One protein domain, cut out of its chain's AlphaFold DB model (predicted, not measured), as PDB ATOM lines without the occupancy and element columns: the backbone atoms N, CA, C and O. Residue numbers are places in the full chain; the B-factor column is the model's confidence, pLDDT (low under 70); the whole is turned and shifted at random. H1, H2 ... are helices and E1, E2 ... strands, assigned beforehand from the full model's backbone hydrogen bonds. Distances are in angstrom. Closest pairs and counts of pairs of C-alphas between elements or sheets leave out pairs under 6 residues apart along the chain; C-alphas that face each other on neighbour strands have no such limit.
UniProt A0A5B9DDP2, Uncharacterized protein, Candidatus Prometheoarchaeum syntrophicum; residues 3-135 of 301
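AT A GLANCE: This is residues 3 to 135 of the 301 residues of an uncharacterized protein of Candidatus Prometheoarchaeum syntrophicum (UniProt A0A5B9DDP2). What does the domain look like? A strongly twisted sheet of five strands curls round one long helix, H1, while a small sheet of two strands, E6 and E7, sits beside the edge strand E2. The short helix H2 only grazes the large sheet, and residues 107 to 112 and residues 129 to 135, of which 129 to 133 are H3, stick out. What is it made of? The printed part has 133 residues, with three named helices and seven named strands in the order E1 E2 E3 E4 H1 E5 H2 E6 E7 H3; the large sheet, E2 E1 E3 E4 E5, is mixed and the small one parallel. The class is mixed, helices and strands, with under half of the residues in named elements, and the whole is compact, with a radius of gyration of the C-alphas of 14.8 A and spans of 43 by 34 by 27 A.

IN THESE COORDINATES: Where do the first strands run? E1, residues 3 to 7, begins at C-alpha 3 at (21.773, 141.388, 8.915), and E2 is residues 11 to 14. E3, residues 31 to 36, is 16.5 A long and E4, residues 41 to 46, is 15.9 A. What follows? H1, residues 52 to 68, measures 24.6 A from C-alpha 52 at (10.263, 146.056, -6.445); then come E5, residues 74 to 77, and H2, residues 81 to 88. E6 is residues 100 to 102, E7 residues 121 to 123, and H3, residues 129 to 133, ends at C-alpha 133 at (14.872, 134.632, -18.147).

HOW THE PARTS SIT: How is the large sheet paired? E1 and E2 form an antiparallel hairpin, with N 5 and O 13 2.8 A apart; E1 and E3 are antiparallel, with N 4 and O 33 2.8 A apart. E3 and E4 form another hairpin, with N 34 and O 43 2.9 A apart, and E4 and E5 are parallel, with N 42 and O 74 2.8 A apart. Where is H1? H1 is on one face of this sheet, making two layers, helix over sheet; its closest C-alphas to E4 are those of Ala 62 and Ile 42, 6.6 A apart. E4, H1 and E5 form a strand-helix-strand unit, two parallel neighbours with a helix between, and its crossover is right-handed. What of the rest? The closest C-alphas of E2 and E6 are those of Glu 11 and Val 102, 5.0 A apart; E6 and E7 are parallel, with N 122 and O 100 2.7 A apart. In H1, H2 and H3 every O i to N i+4 pair is within hydrogen-bond range.

THE WHOLE: How far does it reach? The two C-alphas farthest apart are those of Glu 82 and Asp 110, 45.5 A, and the printed part has no cut. Which links are long? Those from E2 to E3, H2 to E6 and E6 to E7. Where is confidence low? The model's pLDDT is under 70 at residues 17 to 20, 94 and 126 to 135.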
ATOM      1  N   VAL A   3      22.396 140.454   9.855       92.75
ATOM      2  CA  VAL A   3      21.773 141.388   8.915       92.75
ATOM      3  C   VAL A   3      22.567 141.372   7.624       92.75
ATOM      4  O   VAL A   3      23.776 141.575   7.620       92.75
ATOM      5  N   PHE A   4      21.870 141.154   6.520       94.75
ATOM      6  CA  PHE A   4      22.446 141.111   5.193       94.75
ATOM      7  C   PHE A   4      21.855 142.219   4.326       94.75
ATOM      8  O   PHE A   4      20.635 142.317   4.188       94.75
ATOM      9  N   GLU A   5      22.704 143.021   3.695       94.81
ATOM     10  CA  GLU A   5      22.301 143.893   2.594       94.81
ATOM     11  C   GLU A   5      22.067 143.050   1.336       94.81
ATOM     12  O   GLU A   5      22.907 142.227   0.969       94.81
ATOM     13  N   VAL A   6      20.941 143.271   0.656       95.25
ATOM     14  CA  VAL A   6      20.652 142.646  -0.637       95.25
ATOM     15  C   VAL A   6      21.216 143.505  -1.762       95.25
ATOM     16  O   VAL A   6      20.754 144.623  -2.001       95.25
ATOM     17  N   LEU A   7      22.188 142.960  -2.490       91.62
ATOM     18  CA  LEU A   7      22.825 143.632  -3.617       91.62
ATOM     19  C   LEU A   7      22.102 143.336  -4.936       91.62
ATOM     20  O   LEU A   7      21.464 142.296  -5.127       91.62
ATOM     21  N   ARG A   8      22.245 144.252  -5.898       83.06
ATOM     22  CA  ARG A   8      21.648 144.133  -7.241       83.06
ATOM     23  C   ARG A   8      22.196 142.939  -8.035       83.06
ATOM     24  O   ARG A   8      21.510 142.430  -8.916       83.06
ATOM     25  N   SER A   9      23.400 142.485  -7.703       81.75
ATOM     26  CA  SER A   9      24.081 141.302  -8.245       81.75
ATOM     27  C   SER A   9      23.461 139.965  -7.804       81.75
ATOM     28  O   SER A   9      23.925 138.909  -8.232       81.75
ATOM     29  N   ILE A  10      22.368 139.984  -7.025       87.06
ATOM     30  CA  ILE A  10      21.792 138.796  -6.367       87.06
ATOM     31  C   ILE A  10      22.798 138.214  -5.384       87.06
ATOM     32  O   ILE A  10      23.143 137.042  -5.426       87.06
ATOM     33  N   GLU A  11      23.275 139.071  -4.497       92.00
ATOM     34  CA  GLU A  11      24.222 138.700  -3.459       92.00
ATOM     35  C   GLU A  11      23.733 139.226  -2.125       92.00
ATOM     36  O   GLU A  11      22.969 140.199  -2.068       92.00
ATOM     37  N   THR A  12      24.187 138.590  -1.055       95.31
ATOM     38  CA  THR A  12      24.074 139.151   0.282       95.31
ATOM     39  C   THR A  12      25.430 139.634   0.755       95.31
ATOM     40  O   THR A  12      26.423 138.926   0.620       95.31
ATOM     41  N   ARG A  13      25.452 140.829   1.344       93.81
ATOM     42  CA  ARG A  13      26.604 141.339   2.085       93.81
ATOM     43  C   ARG A  13      26.264 141.377   3.564       93.81
ATOM     44  O   ARG A  13      25.325 142.076   3.945       93.81
ATOM     45  N   LEU A  14      26.996 140.635   4.383       92.75
ATOM     46  CA  LEU A  14      26.859 140.671   5.831       92.75
ATOM     47  C   LEU A  14      27.244 142.067   6.317       92.75
ATOM     48  O   LEU A  14      28.307 142.593   5.985       92.75
ATOM     49  N   ILE A  15      26.359 142.670   7.099       90.69
ATOM     50  CA  ILE A  15      26.633 143.943   7.742       90.69
ATOM     51  C   ILE A  15      27.177 143.619   9.132       90.69
ATOM     52  O   ILE A  15      26.416 143.106   9.958       90.69
ATOM     53  N   PRO A  16      28.475 143.857   9.393       84.31
ATOM     54  CA  PRO A  16      29.060 143.558  10.689       84.31
ATOM     55  C   PRO A  16      28.384 144.416  11.756       84.31
ATOM     56  O   PRO A  16      28.171 145.617  11.571       84.31
ATOM     57  N   GLY A  17      28.039 143.796  12.876       68.50
ATOM     58  CA  GLY A  17      27.341 144.460  13.961       68.50
ATOM     59  C   GLY A  17      27.833 143.908  15.278       68.50
ATOM     60  O   GLY A  17      27.290 142.927  15.748       68.50
ATOM     61  N   ASN A  18      28.838 144.552  15.874       59.12
ATOM     62  CA  ASN A  18      29.298 144.142  17.202       59.12
ATOM     63  C   ASN A  18      28.544 144.853  18.328       59.12
ATOM     64  O   ASN A  18      28.719 144.434  19.457       59.12
ATOM     65  N   ASN A  19      27.754 145.910  18.049       53.41
ATOM     66  CA  ASN A  19      26.939 146.652  19.041       53.41
ATOM     67  C   ASN A  19      25.941 147.686  18.441       53.41
ATOM     68  O   ASN A  19      25.438 148.547  19.161       53.41
ATOM     69  N   SER A  20      25.662 147.686  17.129       57.94
ATOM     70  CA  SER A  20      24.787 148.708  16.512       57.94
ATOM     71  C   SER A  20      23.357 148.204  16.324       57.94
ATOM     72  O   SER A  20      23.143 147.165  15.702       57.94
ATOM     73  N   GLN A  21      22.378 148.967  16.820       71.12
ATOM     74  CA  GLN A  21      20.956 148.748  16.540       71.12
ATOM     75  C   GLN A  21      20.699 148.763  15.027       71.12
ATOM     76  O   GLN A  21      21.258 149.593  14.300       71.12
ATOM     77  N   ILE A  22      19.794 147.896  14.562       77.25
ATOM     78  CA  ILE A  22      19.435 147.758  13.138       77.25
ATOM     79  C   ILE A  22      19.018 149.113  12.535       77.25
ATOM     80  O   ILE A  22      19.306 149.397  11.372       77.25
ATOM     81  N   LYS A  23      18.423 150.000  13.344       79.06
ATOM     82  CA  LYS A  23      17.989 151.349  12.951       79.06
ATOM     83  C   LYS A  23      19.069 152.181  12.251       79.06
ATOM     84  O   LYS A  23      18.755 152.888  11.298       79.06
ATOM     85  N   ASN A  24      20.327 152.072  12.676       80.31
ATOM     86  CA  ASN A  24      21.421 152.887  12.131       80.31
ATOM     87  C   ASN A  24      21.939 152.377  10.777       80.31
ATOM     88  O   ASN A  24      22.701 153.064  10.103       80.31
ATOM     89  N   ILE A  25      21.532 151.170  10.384       79.31
ATOM     90  CA  ILE A  25      22.025 150.470   9.196       79.31
ATOM     91  C   ILE A  25      21.037 150.598   8.024       79.31
ATOM     92  O   ILE A  25      21.430 150.507   6.856       79.31
ATOM     93  N   ILE A  26      19.749 150.807   8.317       85.44
ATOM     94  CA  ILE A  26      18.681 150.776   7.317       85.44
ATOM     95  C   ILE A  26      18.689 152.050   6.470       85.44
ATOM     96  O   ILE A  26      18.373 153.145   6.928       85.44
ATOM     97  N   SER A  27      18.961 151.877   5.181       90.06
ATOM     98  CA  SER A  27      18.769 152.888   4.152       90.06
ATOM     99  C   SER A  27      17.389 152.726   3.502       90.06
ATOM    100  O   SER A  27      16.995 151.601   3.178       90.06
ATOM    101  N   PRO A  28      16.656 153.826   3.235       89.88
ATOM    102  CA  PRO A  28      15.337 153.769   2.606       89.88
ATOM    103  C   PRO A  28      15.357 153.218   1.172       89.88
ATOM    104  O   PRO A  28      14.314 152.786   0.684       89.88
ATOM    105  N   ASP A  29      16.508 153.212   0.495       91.06
ATOM    106  CA  ASP A  29      16.635 152.777  -0.906       91.06
ATOM    107  C   ASP A  29      17.034 151.302  -1.051       91.06
ATOM    108  O   ASP A  29      17.096 150.776  -2.165       91.06
ATOM    109  N   LYS A  30      17.303 150.629   0.070       93.75
ATOM    110  CA  LYS A  30      17.858 149.275   0.110       93.75
ATOM    111  C   LYS A  30      16.850 148.261   0.646       93.75
ATOM    112  O   LYS A  30      15.790 148.607   1.170       93.75
ATOM    113  N   VAL A  31      17.186 146.986   0.481       94.75
ATOM    114  CA  VAL A  31      16.453 145.857   1.058       94.75
ATOM    115  C   VAL A  31      17.434 145.023   1.866       94.75
ATOM    116  O   VAL A  31      18.580 144.833   1.454       94.75
ATOM    117  N   TYR A  32      16.977 144.539   3.012       95.44
ATOM    118  CA  TYR A  32      17.784 143.781   3.954       95.44
ATOM    119  C   TYR A  32      17.124 142.438   4.254       95.44
ATOM    120  O   TYR A  32      15.896 142.331   4.313       95.44
ATOM    121  N   LEU A  33      17.949 141.416   4.458       95.75
ATOM    122  CA  LEU A  33      17.539 140.136   5.022       95.75
ATOM    123  C   LEU A  33      18.059 140.056   6.449       95.75
ATOM    124  O   LEU A  33      19.260 140.161   6.677       95.75
ATOM    125  N   ILE A  34      17.158 139.866   7.401       94.19
ATOM    126  CA  ILE A  34      17.502 139.760   8.816       94.19
ATOM    127  C   ILE A  34      17.210 138.333   9.252       94.19
ATOM    128  O   ILE A  34      16.078 137.862   9.140       94.19
ATOM    129  N   THR A  35      18.218 137.630   9.747       94.12
ATOM    130  CA  THR A  35      18.085 136.234  10.152       94.12
ATOM    131  C   THR A  35      18.157 136.124  11.666       94.12
ATOM    132  O   THR A  35      19.114 136.562  12.314       94.12
ATOM    133  N   ASN A  36      17.117 135.529  12.240       92.12
ATOM    134  CA  ASN A  36      17.042 135.230  13.657       92.12
ATOM    135  C   ASN A  36      17.101 133.711  13.848       92.12
ATOM    136  O   ASN A  36      16.172 132.978  13.499       92.12
ATOM    137  N   ASP A  37      18.239 133.251  14.368       90.75
ATOM    138  CA  ASP A  37      18.523 131.835  14.584       90.75
ATOM    139  C   ASP A  37      17.750 131.252  15.774       90.75
ATOM    140  O   ASP A  37      17.492 130.047  15.769       90.75
ATOM    141  N   GLU A  38      17.343 132.071  16.746       89.81
ATOM    142  CA  GLU A  38      16.535 131.646  17.897       89.81
ATOM    143  C   GLU A  38      15.091 131.388  17.471       89.81
ATOM    144  O   GLU A  38      14.548 130.310  17.707       89.81
ATOM    145  N   SER A  39      14.486 132.342  16.755       92.25
ATOM    146  CA  SER A  39      13.106 132.220  16.272       92.25
ATOM    147  C   SER A  39      12.973 131.423  14.972       92.25
ATOM    148  O   SER A  39      11.854 131.184  14.515       92.25
ATOM    149  N   LYS A  40      14.097 131.013  14.364       94.56
ATOM    150  CA  LYS A  40      14.159 130.355  13.047       94.56
ATOM    151  C   LYS A  40      13.365 131.129  11.992       94.56
ATOM    152  O   LYS A  40      12.592 130.552  11.228       94.56
ATOM    153  N   LYS A  41      13.551 132.447  11.928       95.50
ATOM    154  CA  LYS A  41      12.888 133.317  10.947       95.50
ATOM    155  C   LYS A  41      13.894 134.110  10.119       95.50
ATOM    156  O   LYS A  41      14.952 134.512  10.600       95.50
ATOM    157  N   ILE A  42      13.542 134.319   8.857       96.31
ATOM    158  CA  ILE A  42      14.206 135.213   7.911       96.31
ATOM    159  C   ILE A  42      13.211 136.326   7.617       96.31
ATOM    160  O   ILE A  42      12.169 136.089   7.006       96.31
ATOM    161  N   TYR A  43      13.539 137.531   8.047       96.00
ATOM    162  CA  TYR A  43      12.728 138.707   7.806       96.00
ATOM    163  C   TYR A  43      13.242 139.450   6.582       96.00
ATOM    164  O   TYR A  43      14.447 139.655   6.422       96.00
ATOM    165  N   ILE A  44      12.318 139.866   5.724       96.44
ATOM    166  CA  ILE A  44      12.595 140.748   4.595       96.44
ATOM    167  C   ILE A  44      12.196 142.156   5.020       96.44
ATOM    168  O   ILE A  44      11.009 142.441   5.194       96.44
ATOM    169  N   LEU A  45      13.192 143.027   5.175       94.88
ATOM    170  CA  LEU A  45      12.988 144.436   5.473       94.88
ATOM    171  C   LEU A  45      13.189 145.263   4.207       94.88
ATOM    172  O   LEU A  45      14.288 145.322   3.650       94.88
ATOM    173  N   ARG A  46      12.127 145.933   3.769       93.44
ATOM    174  CA  ARG A  46      12.128 146.755   2.565       93.44
ATOM    175  C   ARG A  46      12.181 148.238   2.929       93.44
ATOM    176  O   ARG A  46      11.277 148.740   3.588       93.44
ATOM    177  N   GLY A  47      13.190 148.960   2.444       90.94
ATOM    178  CA  GLY A  47      13.209 150.418   2.541       90.94
ATOM    179  C   GLY A  47      12.081 151.045   1.712       90.94
ATOM    180  O   GLY A  47      11.769 150.565   0.617       90.94
ATOM    181  N   GLY A  48      11.468 152.126   2.206       87.00
ATOM    182  CA  GLY A  48      10.281 152.738   1.587       87.00
ATOM    183  C   GLY A  48      10.472 153.241   0.147       87.00
ATOM    184  O   GLY A  48       9.496 153.363  -0.590       87.00
ATOM    185  N   ARG A  49      11.717 153.488  -0.281       87.25
ATOM    186  CA  ARG A  49      12.085 153.924  -1.642       87.25
ATOM    187  C   ARG A  49      12.736 152.822  -2.486       87.25
ATOM    188  O   ARG A  49      13.025 153.034  -3.662       87.25
ATOM    189  N   SER A  50      12.958 151.638  -1.920       85.44
ATOM    190  CA  SER A  50      13.547 150.517  -2.655       85.44
ATOM    191  C   SER A  50      12.634 150.039  -3.794       85.44
ATOM    192  O   SER A  50      11.402 149.980  -3.676       85.44
ATOM    193  N   THR A  51      13.240 149.666  -4.922       80.06
ATOM    194  CA  THR A  51      12.498 149.157  -6.082       80.06
ATOM    195  C   THR A  51      11.934 147.757  -5.822       80.06
ATOM    196  O   THR A  51      12.478 146.977  -5.039       80.06
ATOM    197  N   LEU A  52      10.859 147.395  -6.531       75.12
ATOM    198  CA  LEU A  52      10.263 146.056  -6.445       75.12
ATOM    199  C   LEU A  52      11.244 144.943  -6.872       75.12
ATOM    200  O   LEU A  52      11.152 143.813  -6.402       75.12
ATOM    201  N   VAL A  53      12.226 145.272  -7.717       78.06
ATOM    202  CA  VAL A  53      13.277 144.338  -8.144       78.06
ATOM    203  C   VAL A  53      14.098 143.846  -6.950       78.06
ATOM    204  O   VAL A  53      14.290 142.640  -6.812       78.06
ATOM    205  N   TYR A  54      14.521 144.740  -6.048       82.81
ATOM    206  CA  TYR A  54      15.261 144.339  -4.845       82.81
ATOM    207  C   TYR A  54      14.438 143.427  -3.936       82.81
ATOM    208  O   TYR A  54      14.986 142.502  -3.347       82.81
ATOM    209  N   TYR A  55      13.123 143.638  -3.863       86.62
ATOM    210  CA  TYR A  55      12.233 142.765  -3.104       86.62
ATOM    211  C   TYR A  55      12.187 141.340  -3.680       86.62
ATOM    212  O   TYR A  55      12.326 140.371  -2.935       86.62
ATOM    213  N   PHE A  56      12.072 141.188  -5.004       84.00
ATOM    214  CA  PHE A  56      12.117 139.863  -5.633       84.00
ATOM    215  C   PHE A  56      13.476 139.174  -5.457       84.00
ATOM    216  O   PHE A  56      13.528 137.974  -5.175       84.00
ATOM    217  N   ILE A  57      14.574 139.930  -5.564       85.75
ATOM    218  CA  ILE A  57      15.922 139.419  -5.281       85.75
ATOM    219  C   ILE A  57      16.009 138.948  -3.822       85.75
ATOM    220  O   ILE A  57      16.463 137.833  -3.567       85.75
ATOM    221  N   ALA A  58      15.506 139.742  -2.876       93.50
ATOM    222  CA  ALA A  58      15.488 139.399  -1.459       93.50
ATOM    223  C   ALA A  58      14.673 138.131  -1.182       93.50
ATOM    224  O   ALA A  58      15.149 137.251  -0.470       93.50
ATOM    225  N   GLN A  59      13.492 137.967  -1.791       90.75
ATOM    226  CA  GLN A  59      12.713 136.729  -1.674       90.75
ATOM    227  C   GLN A  59      13.485 135.508  -2.189       90.75
ATOM    228  O   GLN A  59      13.459 134.446  -1.561       90.75
ATOM    229  N   LYS A  60      14.181 135.640  -3.326       89.12
ATOM    230  CA  LYS A  60      15.003 134.562  -3.892       89.12
ATOM    231  C   LYS A  60      16.153 134.191  -2.951       89.12
ATOM    232  O   LYS A  60      16.338 133.011  -2.658       89.12
ATOM    233  N   LEU A  61      16.874 135.185  -2.439       93.19
ATOM    234  CA  LEU A  61      17.973 134.993  -1.490       93.19
ATOM    235  C   LEU A  61      17.482 134.405  -0.158       93.19
ATOM    236  O   LEU A  61      18.084 133.464   0.349       93.19
ATOM    237  N   ALA A  62      16.334 134.848   0.361       95.81
ATOM    238  CA  ALA A  62      15.716 134.273   1.557       95.81
ATOM    239  C   ALA A  62      15.375 132.782   1.370       95.81
ATOM    240  O   ALA A  62      15.647 131.963   2.251       95.81
ATOM    241  N   LYS A  63      14.836 132.397   0.202       93.06
ATOM    242  CA  LYS A  63      14.602 130.984  -0.148       93.06
ATOM    243  C   LYS A  63      15.917 130.192  -0.216       93.06
ATOM    244  O   LYS A  63      15.950 129.053   0.250       93.06
ATOM    245  N   ALA A  64      16.991 130.779  -0.748       90.38
ATOM    246  CA  ALA A  64      18.311 130.145  -0.807       90.38
ATOM    247  C   ALA A  64      18.913 129.933   0.595       90.38
ATOM    248  O   ALA A  64      19.335 128.818   0.918       90.38
ATOM    249  N   ILE A  65      18.847 130.948   1.466       93.75
ATOM    250  CA  ILE A  65      19.238 130.843   2.881       93.75
ATOM    251  C   ILE A  65      18.439 129.721   3.552       93.75
ATOM    252  O   ILE A  65      19.025 128.810   4.142       93.75
ATOM    253  N   ARG A  66      17.112 129.712   3.390       94.62
ATOM    254  CA  ARG A  66      16.239 128.665   3.937       94.62
ATOM    255  C   ARG A  66      16.631 127.264   3.451       94.62
ATOM    256  O   ARG A  66      16.701 126.350   4.273       94.62
ATOM    257  N   LYS A  67      16.916 127.085   2.151       92.06
ATOM    258  CA  LYS A  67      17.384 125.808   1.570       92.06
ATOM    259  C   LYS A  67      18.704 125.366   2.212       92.06
ATOM    260  O   LYS A  67      18.807 124.217   2.636       92.06
ATOM    261  N   SER A  68      19.666 126.280   2.376       91.00
ATOM    262  CA  SER A  68      20.962 125.982   3.017       91.00
ATOM    263  C   SER A  68      20.827 125.542   4.480       91.00
ATOM    264  O   SER A  68      21.637 124.766   4.983       91.00
ATOM    265  N   LYS A  69      19.756 125.976   5.155       92.56
ATOM    266  CA  LYS A  69      19.397 125.580   6.523       92.56
ATOM    267  C   LYS A  69      18.344 124.468   6.572       92.56
ATOM    268  O   LYS A  69      17.579 124.388   7.530       92.56
ATOM    269  N   ARG A  70      18.296 123.606   5.545       89.38
ATOM    270  CA  ARG A  70      17.413 122.423   5.458       89.38
ATOM    271  C   ARG A  70      15.913 122.732   5.593       89.38
ATOM    272  O   ARG A  70      15.133 121.865   5.960       89.38
ATOM    273  N   GLY A  71      15.489 123.960   5.290       85.81
ATOM    274  CA  GLY A  71      14.073 124.333   5.251       85.81
ATOM    275  C   GLY A  71      13.461 124.817   6.567       85.81
ATOM    276  O   GLY A  71      12.321 125.283   6.532       85.81
ATOM    277  N   PHE A  72      14.197 124.767   7.686       89.62
ATOM    278  CA  PHE A  72      13.664 125.038   9.031       89.62
ATOM    279  C   PHE A  72      13.274 126.493   9.295       89.62
ATOM    280  O   PHE A  72      12.544 126.759  10.243       89.62
ATOM    281  N   TYR A  73      13.752 127.432   8.481       95.94
ATOM    282  CA  TYR A  73      13.486 128.847   8.700       95.94
ATOM    283  C   TYR A  73      12.172 129.272   8.035       95.94
ATOM    284  O   TYR A  73      11.944 128.978   6.858       95.94
ATOM    285  N   GLY A  74      11.324 129.997   8.763       95.31
ATOM    286  CA  GLY A  74      10.198 130.740   8.196       95.31
ATOM    287  C   GLY A  74      10.682 131.982   7.444       95.31
ATOM    288  O   GLY A  74      11.708 132.549   7.802       95.31
ATOM    289  N   ILE A  75       9.961 132.406   6.404       96.56
ATOM    290  CA  ILE A  75      10.231 133.672   5.701       96.56
ATOM    291  C   ILE A  75       9.051 134.600   5.964       96.56
ATOM    292  O   ILE A  75       7.910 134.221   5.693       96.56
ATOM    293  N   GLU A  76       9.324 135.792   6.478       96.25
ATOM    294  CA  GLU A  76       8.314 136.784   6.840       96.25
ATOM    295  C   GLU A  76       8.693 138.153   6.266       96.25
ATOM    296  O   GLU A  76       9.859 138.538   6.247       96.25
ATOM    297  N   GLU A  77       7.711 138.891   5.759       95.19
ATOM    298  CA  GLU A  77       7.910 140.266   5.298       95.19
ATOM    299  C   GLU A  77       7.448 141.231   6.384       95.19
ATOM    300  O   GLU A  77       6.340 141.091   6.906       95.19
ATOM    301  N   ILE A  78       8.278 142.229   6.677       93.38
ATOM    302  CA  ILE A  78       7.936 143.306   7.604       93.38
ATOM    303  C   ILE A  78       7.088 144.321   6.839       93.38
ATOM    304  O   ILE A  78       7.572 144.956   5.901       93.38
ATOM    305  N   LYS A  79       5.814 144.447   7.219       85.94
ATOM    306  CA  LYS A  79       4.842 145.298   6.513       85.94
ATOM    307  C   LYS A  79       4.478 146.558   7.283       85.94
ATOM    308  O   LYS A  79       4.098 147.540   6.652       85.94
ATOM    309  N   SER A  80       4.553 146.527   8.615       85.38
ATOM    310  CA  SER A  80       4.187 147.664   9.461       85.38
ATOM    311  C   SER A  80       5.400 148.335  10.099       85.38
ATOM    312  O   SER A  80       6.454 147.731  10.326       85.38
ATOM    313  N   GLU A  81       5.229 149.615  10.415       82.06
ATOM    314  CA  GLU A  81       6.206 150.388  11.177       82.06
ATOM    315  C   GLU A  81       6.382 149.811  12.588       82.06
ATOM    316  O   GLU A  81       7.503 149.685  13.056       82.06
ATOM    317  N   GLU A  82       5.307 149.325  13.212       85.44
ATOM    318  CA  GLU A  82       5.340 148.651  14.520       85.44
ATOM    319  C   GLU A  82       6.242 147.407  14.519       85.44
ATOM    320  O   GLU A  82       7.090 147.258  15.397       85.44
ATOM    321  N   GLN A  83       6.110 146.537  13.508       86.12
ATOM    322  CA  GLN A  83       6.995 145.378  13.335       86.12
ATOM    323  C   GLN A  83       8.444 145.820  13.116       86.12
ATOM    324  O   GLN A  83       9.376 145.182  13.598       86.12
ATOM    325  N   THR A  84       8.631 146.929  12.398       84.38
ATOM    326  CA  THR A  84       9.956 147.499  12.164       84.38
ATOM    327  C   THR A  84      10.571 147.989  13.473       84.38
ATOM    328  O   THR A  84      11.718 147.654  13.742       84.38
ATOM    329  N   VAL A  85       9.818 148.704  14.315       84.19
ATOM    330  CA  VAL A  85      10.266 149.182  15.634       84.19
ATOM    331  C   VAL A  85      10.639 148.007  16.538       84.19
ATOM    332  O   VAL A  85      11.743 147.986  17.071       84.19
ATOM    333  N   GLN A  86       9.786 146.980  16.618       82.94
ATOM    334  CA  GLN A  86      10.078 145.761  17.384       82.94
ATOM    335  C   GLN A  86      11.378 145.080  16.937       82.94
ATOM    336  O   GLN A  86      12.090 144.503  17.755       82.94
ATOM    337  N   MET A  87      11.699 145.140  15.642       82.62
ATOM    338  CA  MET A  87      12.955 144.609  15.117       82.62
ATOM    339  C   MET A  87      14.136 145.571  15.268       82.62
ATOM    340  O   MET A  87      15.269 145.112  15.385       82.62
ATOM    341  N   MET A  88      13.907 146.884  15.272       78.88
ATOM    342  CA  MET A  88      14.957 147.899  15.416       78.88
ATOM    343  C   MET A  88      15.645 147.843  16.781       78.88
ATOM    344  O   MET A  88      16.828 148.179  16.857       78.88
ATOM    345  N   ASP A  89      14.936 147.374  17.809       77.94
ATOM    346  CA  ASP A  89      15.463 147.192  19.165       77.94
ATOM    347  C   ASP A  89      16.301 145.909  19.325       77.94
ATOM    348  O   ASP A  89      16.938 145.702  20.359       77.94
ATOM    349  N   MET A  90      16.344 145.045  18.305       77.19
ATOM    350  CA  MET A  90      17.140 143.820  18.335       77.19
ATOM    351  C   MET A  90      18.625 144.101  18.064       77.19
ATOM    352  O   MET A  90      18.989 144.930  17.226       77.19
ATOM    353  N   VAL A  91      19.498 143.356  18.748       76.88
ATOM    354  CA  VAL A  91      20.953 143.448  18.584       76.88
ATOM    355  C   VAL A  91      21.402 142.519  17.452       76.88
ATOM    356  O   VAL A  91      21.151 141.310  17.472       76.88
ATOM    357  N   ALA A  92      22.048 143.098  16.439       75.19
ATOM    358  CA  ALA A  92      22.768 142.327  15.435       75.19
ATOM    359  C   ALA A  92      24.041 141.751  16.066       75.19
ATOM    360  O   ALA A  92      24.688 142.421  16.861       75.19
ATOM    361  N   ASP A  93      24.359 140.513  15.714       72.94
ATOM    362  CA  ASP A  93      25.535 139.784  16.167       72.94
ATOM    363  C   ASP A  93      26.118 139.041  14.958       72.94
ATOM    364  O   ASP A  93      25.393 138.364  14.213       72.94
ATOM    365  N   ASP A  94      27.418 139.206  14.737       69.00
ATOM    366  CA  ASP A  94      28.153 138.587  13.641       69.00
ATOM    367  C   ASP A  94      28.450 137.095  13.881       69.00
ATOM    368  O   ASP A  94      28.813 136.395  12.933       69.00
ATOM    369  N   THR A  95      28.183 136.569  15.082       70.12
ATOM    370  CA  THR A  95      28.381 135.152  15.447       70.12
ATOM    371  C   THR A  95      27.423 134.164  14.768       70.12
ATOM    372  O   THR A  95      27.537 132.949  14.965       70.12
ATOM    373  N   GLY A  96      26.457 134.640  13.978       71.12
ATOM    374  CA  GLY A  96      25.453 133.765  13.378       71.12
ATOM    375  C   GLY A  96      26.011 132.775  12.343       71.12
ATOM    376  O   GLY A  96      27.075 132.941  11.750       71.12
ATOM    377  N   ILE A  97      25.254 131.701  12.109       83.12
ATOM    378  CA  ILE A  97      25.719 130.529  11.342       83.12
ATOM    379  C   ILE A  97      25.470 130.704   9.829       83.12
ATOM    380  O   ILE A  97      25.787 129.819   9.025       83.12
ATOM    381  N   ILE A  98      24.784 131.764   9.394       89.94
ATOM    382  CA  ILE A  98      24.412 131.956   7.987       89.94
ATOM    383  C   ILE A  98      25.560 132.648   7.257       89.94
ATOM    384  O   ILE A  98      26.048 133.695   7.665       89.94
ATOM    385  N   LYS A  99      25.997 132.012   6.171       92.12
ATOM    386  CA  LYS A  99      27.056 132.497   5.287       92.12
ATOM    387  C   LYS A  99      26.499 133.505   4.288       92.12
ATOM    388  O   LYS A  99      25.318 133.435   3.932       92.12
ATOM    389  N   GLU A 100      27.359 134.392   3.807       92.44
ATOM    390  CA  GLU A 100      27.030 135.285   2.696       92.44
ATOM    391  C   GLU A 100      26.755 134.477   1.427       92.44
ATOM    392  O   GLU A 100      27.312 133.402   1.224       92.44
ATOM    393  N   PHE A 101      25.870 134.979   0.578       93.06
ATOM    394  CA  PHE A 101      25.534 134.379  -0.698       93.06
ATOM    395  C   PHE A 101      26.152 135.215  -1.805       93.06
ATOM    396  O   PHE A 101      25.802 136.382  -1.970       93.06
ATOM    397  N   VAL A 102      27.056 134.598  -2.555       91.50
ATOM    398  CA  VAL A 102      27.845 135.250  -3.601       91.50
ATOM    399  C   VAL A 102      27.422 134.698  -4.950       91.50
ATOM    400  O   VAL A 102      27.141 133.501  -5.093       91.50
ATOM    401  N   ASN A 103      27.352 135.577  -5.943       87.75
ATOM    402  CA  ASN A 103      27.033 135.189  -7.300       87.75
ATOM    403  C   ASN A 103      28.343 135.018  -8.080       87.75
ATOM    404  O   ASN A 103      29.017 136.015  -8.351       87.75
ATOM    405  N   PRO A 104      28.706 133.781  -8.465       85.75
ATOM    406  CA  PRO A 104      29.997 133.527  -9.084       85.75
ATOM    407  C   PRO A 104      30.165 134.235 -10.440       85.75
ATOM    408  O   PRO A 104      31.280 134.529 -10.853       85.75
ATOM    409  N   ASP A 105      29.071 134.606 -11.109       84.25
ATOM    410  CA  ASP A 105      29.108 135.279 -12.414       84.25
ATOM    411  C   ASP A 105      29.651 136.727 -12.360       84.25
ATOM    412  O   ASP A 105      29.669 137.412 -13.388       84.25
ATOM    413  N   PHE A 106      29.984 137.247 -11.172       83.12
ATOM    414  CA  PHE A 106      30.489 138.610 -10.966       83.12
ATOM    415  C   PHE A 106      31.963 138.684 -10.550       83.12
ATOM    416  O   PHE A 106      32.470 139.796 -10.418       83.12
ATOM    417  N   TYR A 107      32.651 137.550 -10.390       85.81
ATOM    418  CA  TYR A 107      34.063 137.522  -9.994       85.81
ATOM    419  C   TYR A 107      34.889 136.673 -10.958       85.81
ATOM    420  O   TYR A 107      34.395 135.728 -11.579       85.81
ATOM    421  N   SER A 108      36.162 137.024 -11.086       87.25
ATOM    422  CA  SER A 108      37.174 136.207 -11.740       87.25
ATOM    423  C   SER A 108      37.464 134.954 -10.914       87.25
ATOM    424  O   SER A 108      37.314 134.945  -9.696       87.25
ATOM    425  N   LYS A 109      37.956 133.895 -11.567       86.75
ATOM    426  CA  LYS A 109      38.410 132.671 -10.883       86.75
ATOM    427  C   LYS A 109      39.536 132.932  -9.880       86.75
ATOM    428  O   LYS A 109      39.680 132.163  -8.938       86.75
ATOM    429  N   ASP A 110      40.301 133.999 -10.094       91.12
ATOM    430  CA  ASP A 110      41.432 134.383  -9.247       91.12
ATOM    431  C   ASP A 110      41.020 135.279  -8.066       91.12
ATOM    432  O   ASP A 110      41.856 135.608  -7.223       91.12
ATOM    433  N   ASP A 111      39.750 135.700  -7.988       89.75
ATOM    434  CA  ASP A 111      39.295 136.536  -6.883       89.75
ATOM    435  C   ASP A 111      39.302 135.740  -5.565       89.75
ATOM    436  O   ASP A 111      38.772 134.628  -5.520       89.75
ATOM    437  N   PRO A 112      39.799 136.304  -4.445       87.94
ATOM    438  CA  PRO A 112      39.869 135.601  -3.158       87.94
ATOM    439  C   PRO A 112      38.519 135.074  -2.649       87.94
ATOM    440  O   PRO A 112      38.460 134.129  -1.864       87.94
ATOM    441  N   ILE A 113      37.412 135.683  -3.086       86.94
ATOM    442  CA  ILE A 113      36.061 135.240  -2.729       86.94
ATOM    443  C   ILE A 113      35.682 133.902  -3.385       86.94
ATOM    444  O   ILE A 113      34.802 133.213  -2.879       86.94
ATOM    445  N   MET A 114      36.363 133.536  -4.476       87.94
ATOM    446  CA  MET A 114      36.174 132.294  -5.227       87.94
ATOM    447  C   MET A 114      37.033 131.136  -4.716       87.94
ATOM    448  O   MET A 114      36.926 130.031  -5.248       87.94
ATOM    449  N   ASP A 115      37.863 131.353  -3.687       88.06
ATOM    450  CA  ASP A 115      38.634 130.274  -3.072       88.06
ATOM    451  C   ASP A 115      37.668 129.192  -2.543       88.06
ATOM    452  O   ASP A 115      36.834 129.487  -1.677       88.06
ATOM    453  N   PRO A 116      37.754 127.932  -3.016       82.06
ATOM    454  CA  PRO A 116      36.896 126.846  -2.542       82.06
ATOM    455  C   PRO A 116      37.042 126.574  -1.036       82.06
ATOM    456  O   PRO A 116      36.149 125.970  -0.436       82.06
ATOM    457  N   ASN A 117      38.130 127.030  -0.407       87.31
ATOM    458  CA  ASN A 117      38.341 126.937   1.037       87.31
ATOM    459  C   ASN A 117      37.692 128.086   1.824       87.31
ATOM    460  O   ASN A 117      37.706 128.068   3.059       87.31
ATOM    461  N   ASN A 118      37.107 129.083   1.152       87.12
ATOM    462  CA  ASN A 118      36.436 130.189   1.816       87.12
ATOM    463  C   ASN A 118      35.126 129.717   2.462       87.12
ATOM    464  O   ASN A 118      34.050 129.684   1.865       87.12
ATOM    465  N   THR A 119      35.209 129.378   3.746       84.06
ATOM    466  CA  THR A 119      34.063 128.891   4.515       84.06
ATOM    467  C   THR A 119      33.030 129.970   4.834       84.06
ATOM    468  O   THR A 119      31.971 129.614   5.349       84.06
ATOM    469  N   LYS A 120      33.273 131.250   4.523       86.56
ATOM    470  CA  LYS A 120      32.359 132.358   4.849       86.56
ATOM    471  C   LYS A 120      31.267 132.591   3.807       86.56
ATOM    472  O   LYS A 120      30.281 133.258   4.116       86.56
ATOM    473  N   VAL A 121      31.407 132.009   2.616       88.81
ATOM    474  CA  VAL A 121      30.493 132.227   1.491       88.81
ATOM    475  C   VAL A 121      29.800 130.936   1.059       88.81
ATOM    476  O   VAL A 121      30.326 129.832   1.190       88.81
ATOM    477  N   ASN A 122      28.581 131.085   0.563       90.00
ATOM    478  CA  ASN A 122      27.844 130.096  -0.200       90.00
ATOM    479  C   ASN A 122      27.692 130.636  -1.619       90.00
ATOM    480  O   ASN A 122      27.154 131.725  -1.823       90.00
ATOM    481  N   PHE A 123      28.102 129.858  -2.609       86.94
ATOM    482  CA  PHE A 123      27.830 130.208  -3.994       86.94
ATOM    483  C   PHE A 123      26.359 129.941  -4.299       86.94
ATOM    484  O   PHE A 123      25.834 128.861  -4.005       86.94
ATOM    485  N   LEU A 124      25.669 130.932  -4.864       83.75
ATOM    486  CA  LEU A 124      24.367 130.658  -5.451       83.75
ATOM    487  C   LEU A 124      24.551 129.705  -6.627       83.75
ATOM    488  O   LEU A 124      25.334 129.971  -7.533       83.75
ATOM    489  N   GLU A 125      23.732 128.656  -6.660       73.94
ATOM    490  CA  GLU A 125      23.394 127.974  -7.907       73.94
ATOM    491  C   GLU A 125      22.598 128.964  -8.770       73.94
ATOM    492  O   GLU A 125      21.362 129.005  -8.760       73.94
ATOM    493  N   THR A 126      23.305 129.853  -9.461       64.94
ATOM    494  CA  THR A 126      22.726 130.659 -10.520       64.94
ATOM    495  C   THR A 126      22.602 129.759 -11.738       64.94
ATOM    496  O   THR A 126      23.584 129.402 -12.369       64.94
ATOM    497  N   ASP A 127      21.374 129.352 -12.068       65.50
ATOM    498  CA  ASP A 127      21.080 128.825 -13.404       65.50
ATOM    499  C   ASP A 127      21.547 129.898 -14.395       65.50
ATOM    500  O   ASP A 127      20.941 130.961 -14.371       65.50
ATOM    501  N   PRO A 128      22.591 129.705 -15.218       59.91
ATOM    502  CA  PRO A 128      23.145 130.768 -16.066       59.91
ATOM    503  C   PRO A 128      22.080 131.412 -16.972       59.91
ATOM    504  O   PRO A 128      22.167 132.596 -17.305       59.91
ATOM    505  N   THR A 129      20.989 130.690 -17.257       56.47
ATOM    506  CA  THR A 129      19.824 131.211 -17.985       56.47
ATOM    507  C   THR A 129      18.948 132.158 -17.157       56.47
ATOM    508  O   THR A 129      18.002 132.730 -17.681       56.47
ATOM    509  N   TRP A 130      19.203 132.388 -15.865       55.84
ATOM    510  CA  TRP A 130      18.390 133.276 -15.026       55.84
ATOM    511  C   TRP A 130      18.465 134.726 -15.510       55.84
ATOM    512  O   TRP A 130      17.443 135.414 -15.517       55.84
ATOM    513  N   ARG A 131      19.651 135.174 -15.955       51.34
ATOM    514  CA  ARG A 131      19.835 136.496 -16.578       51.34
ATOM    515  C   ARG A 131      19.069 136.576 -17.894       51.34
ATOM    516  O   ARG A 131      18.433 137.589 -18.162       51.34
ATOM    517  N   GLU A 132      19.063 135.491 -18.667       51.88
ATOM    518  CA  GLU A 132      18.267 135.379 -19.890       51.88
ATOM    519  C   GLU A 132      16.768 135.414 -19.571       51.88
ATOM    520  O   GLU A 132      16.032 136.172 -20.188       51.88
ATOM    521  N   ARG A 133      16.291 134.694 -18.551       47.06
ATOM    522  CA  ARG A 133      14.872 134.632 -18.147       47.06
ATOM    523  C   ARG A 133      14.321 135.944 -17.589       47.06
ATOM    524  O   ARG A 133      13.111 136.141 -17.629       47.06
ATOM    525  N   ILE A 134      15.184 136.818 -17.069       46.19
ATOM    526  CA  ILE A 134      14.825 138.175 -16.625       46.19
ATOM    527  C   ILE A 134      15.031 139.203 -17.748       46.19
ATOM    528  O   ILE A 134      14.724 140.383 -17.571       46.19
ATOM    529  N   GLN A 135      15.469 138.790 -18.944       43.91
ATOM    530  CA  GLN A 135      15.346 139.684 -20.086       43.91
ATOM    531  C   GLN A 135      13.867 140.035 -20.295       43.91
ATOM    532  O   GLN A 135      13.010 139.154 -20.190       43.91
TER     533      GLN A 135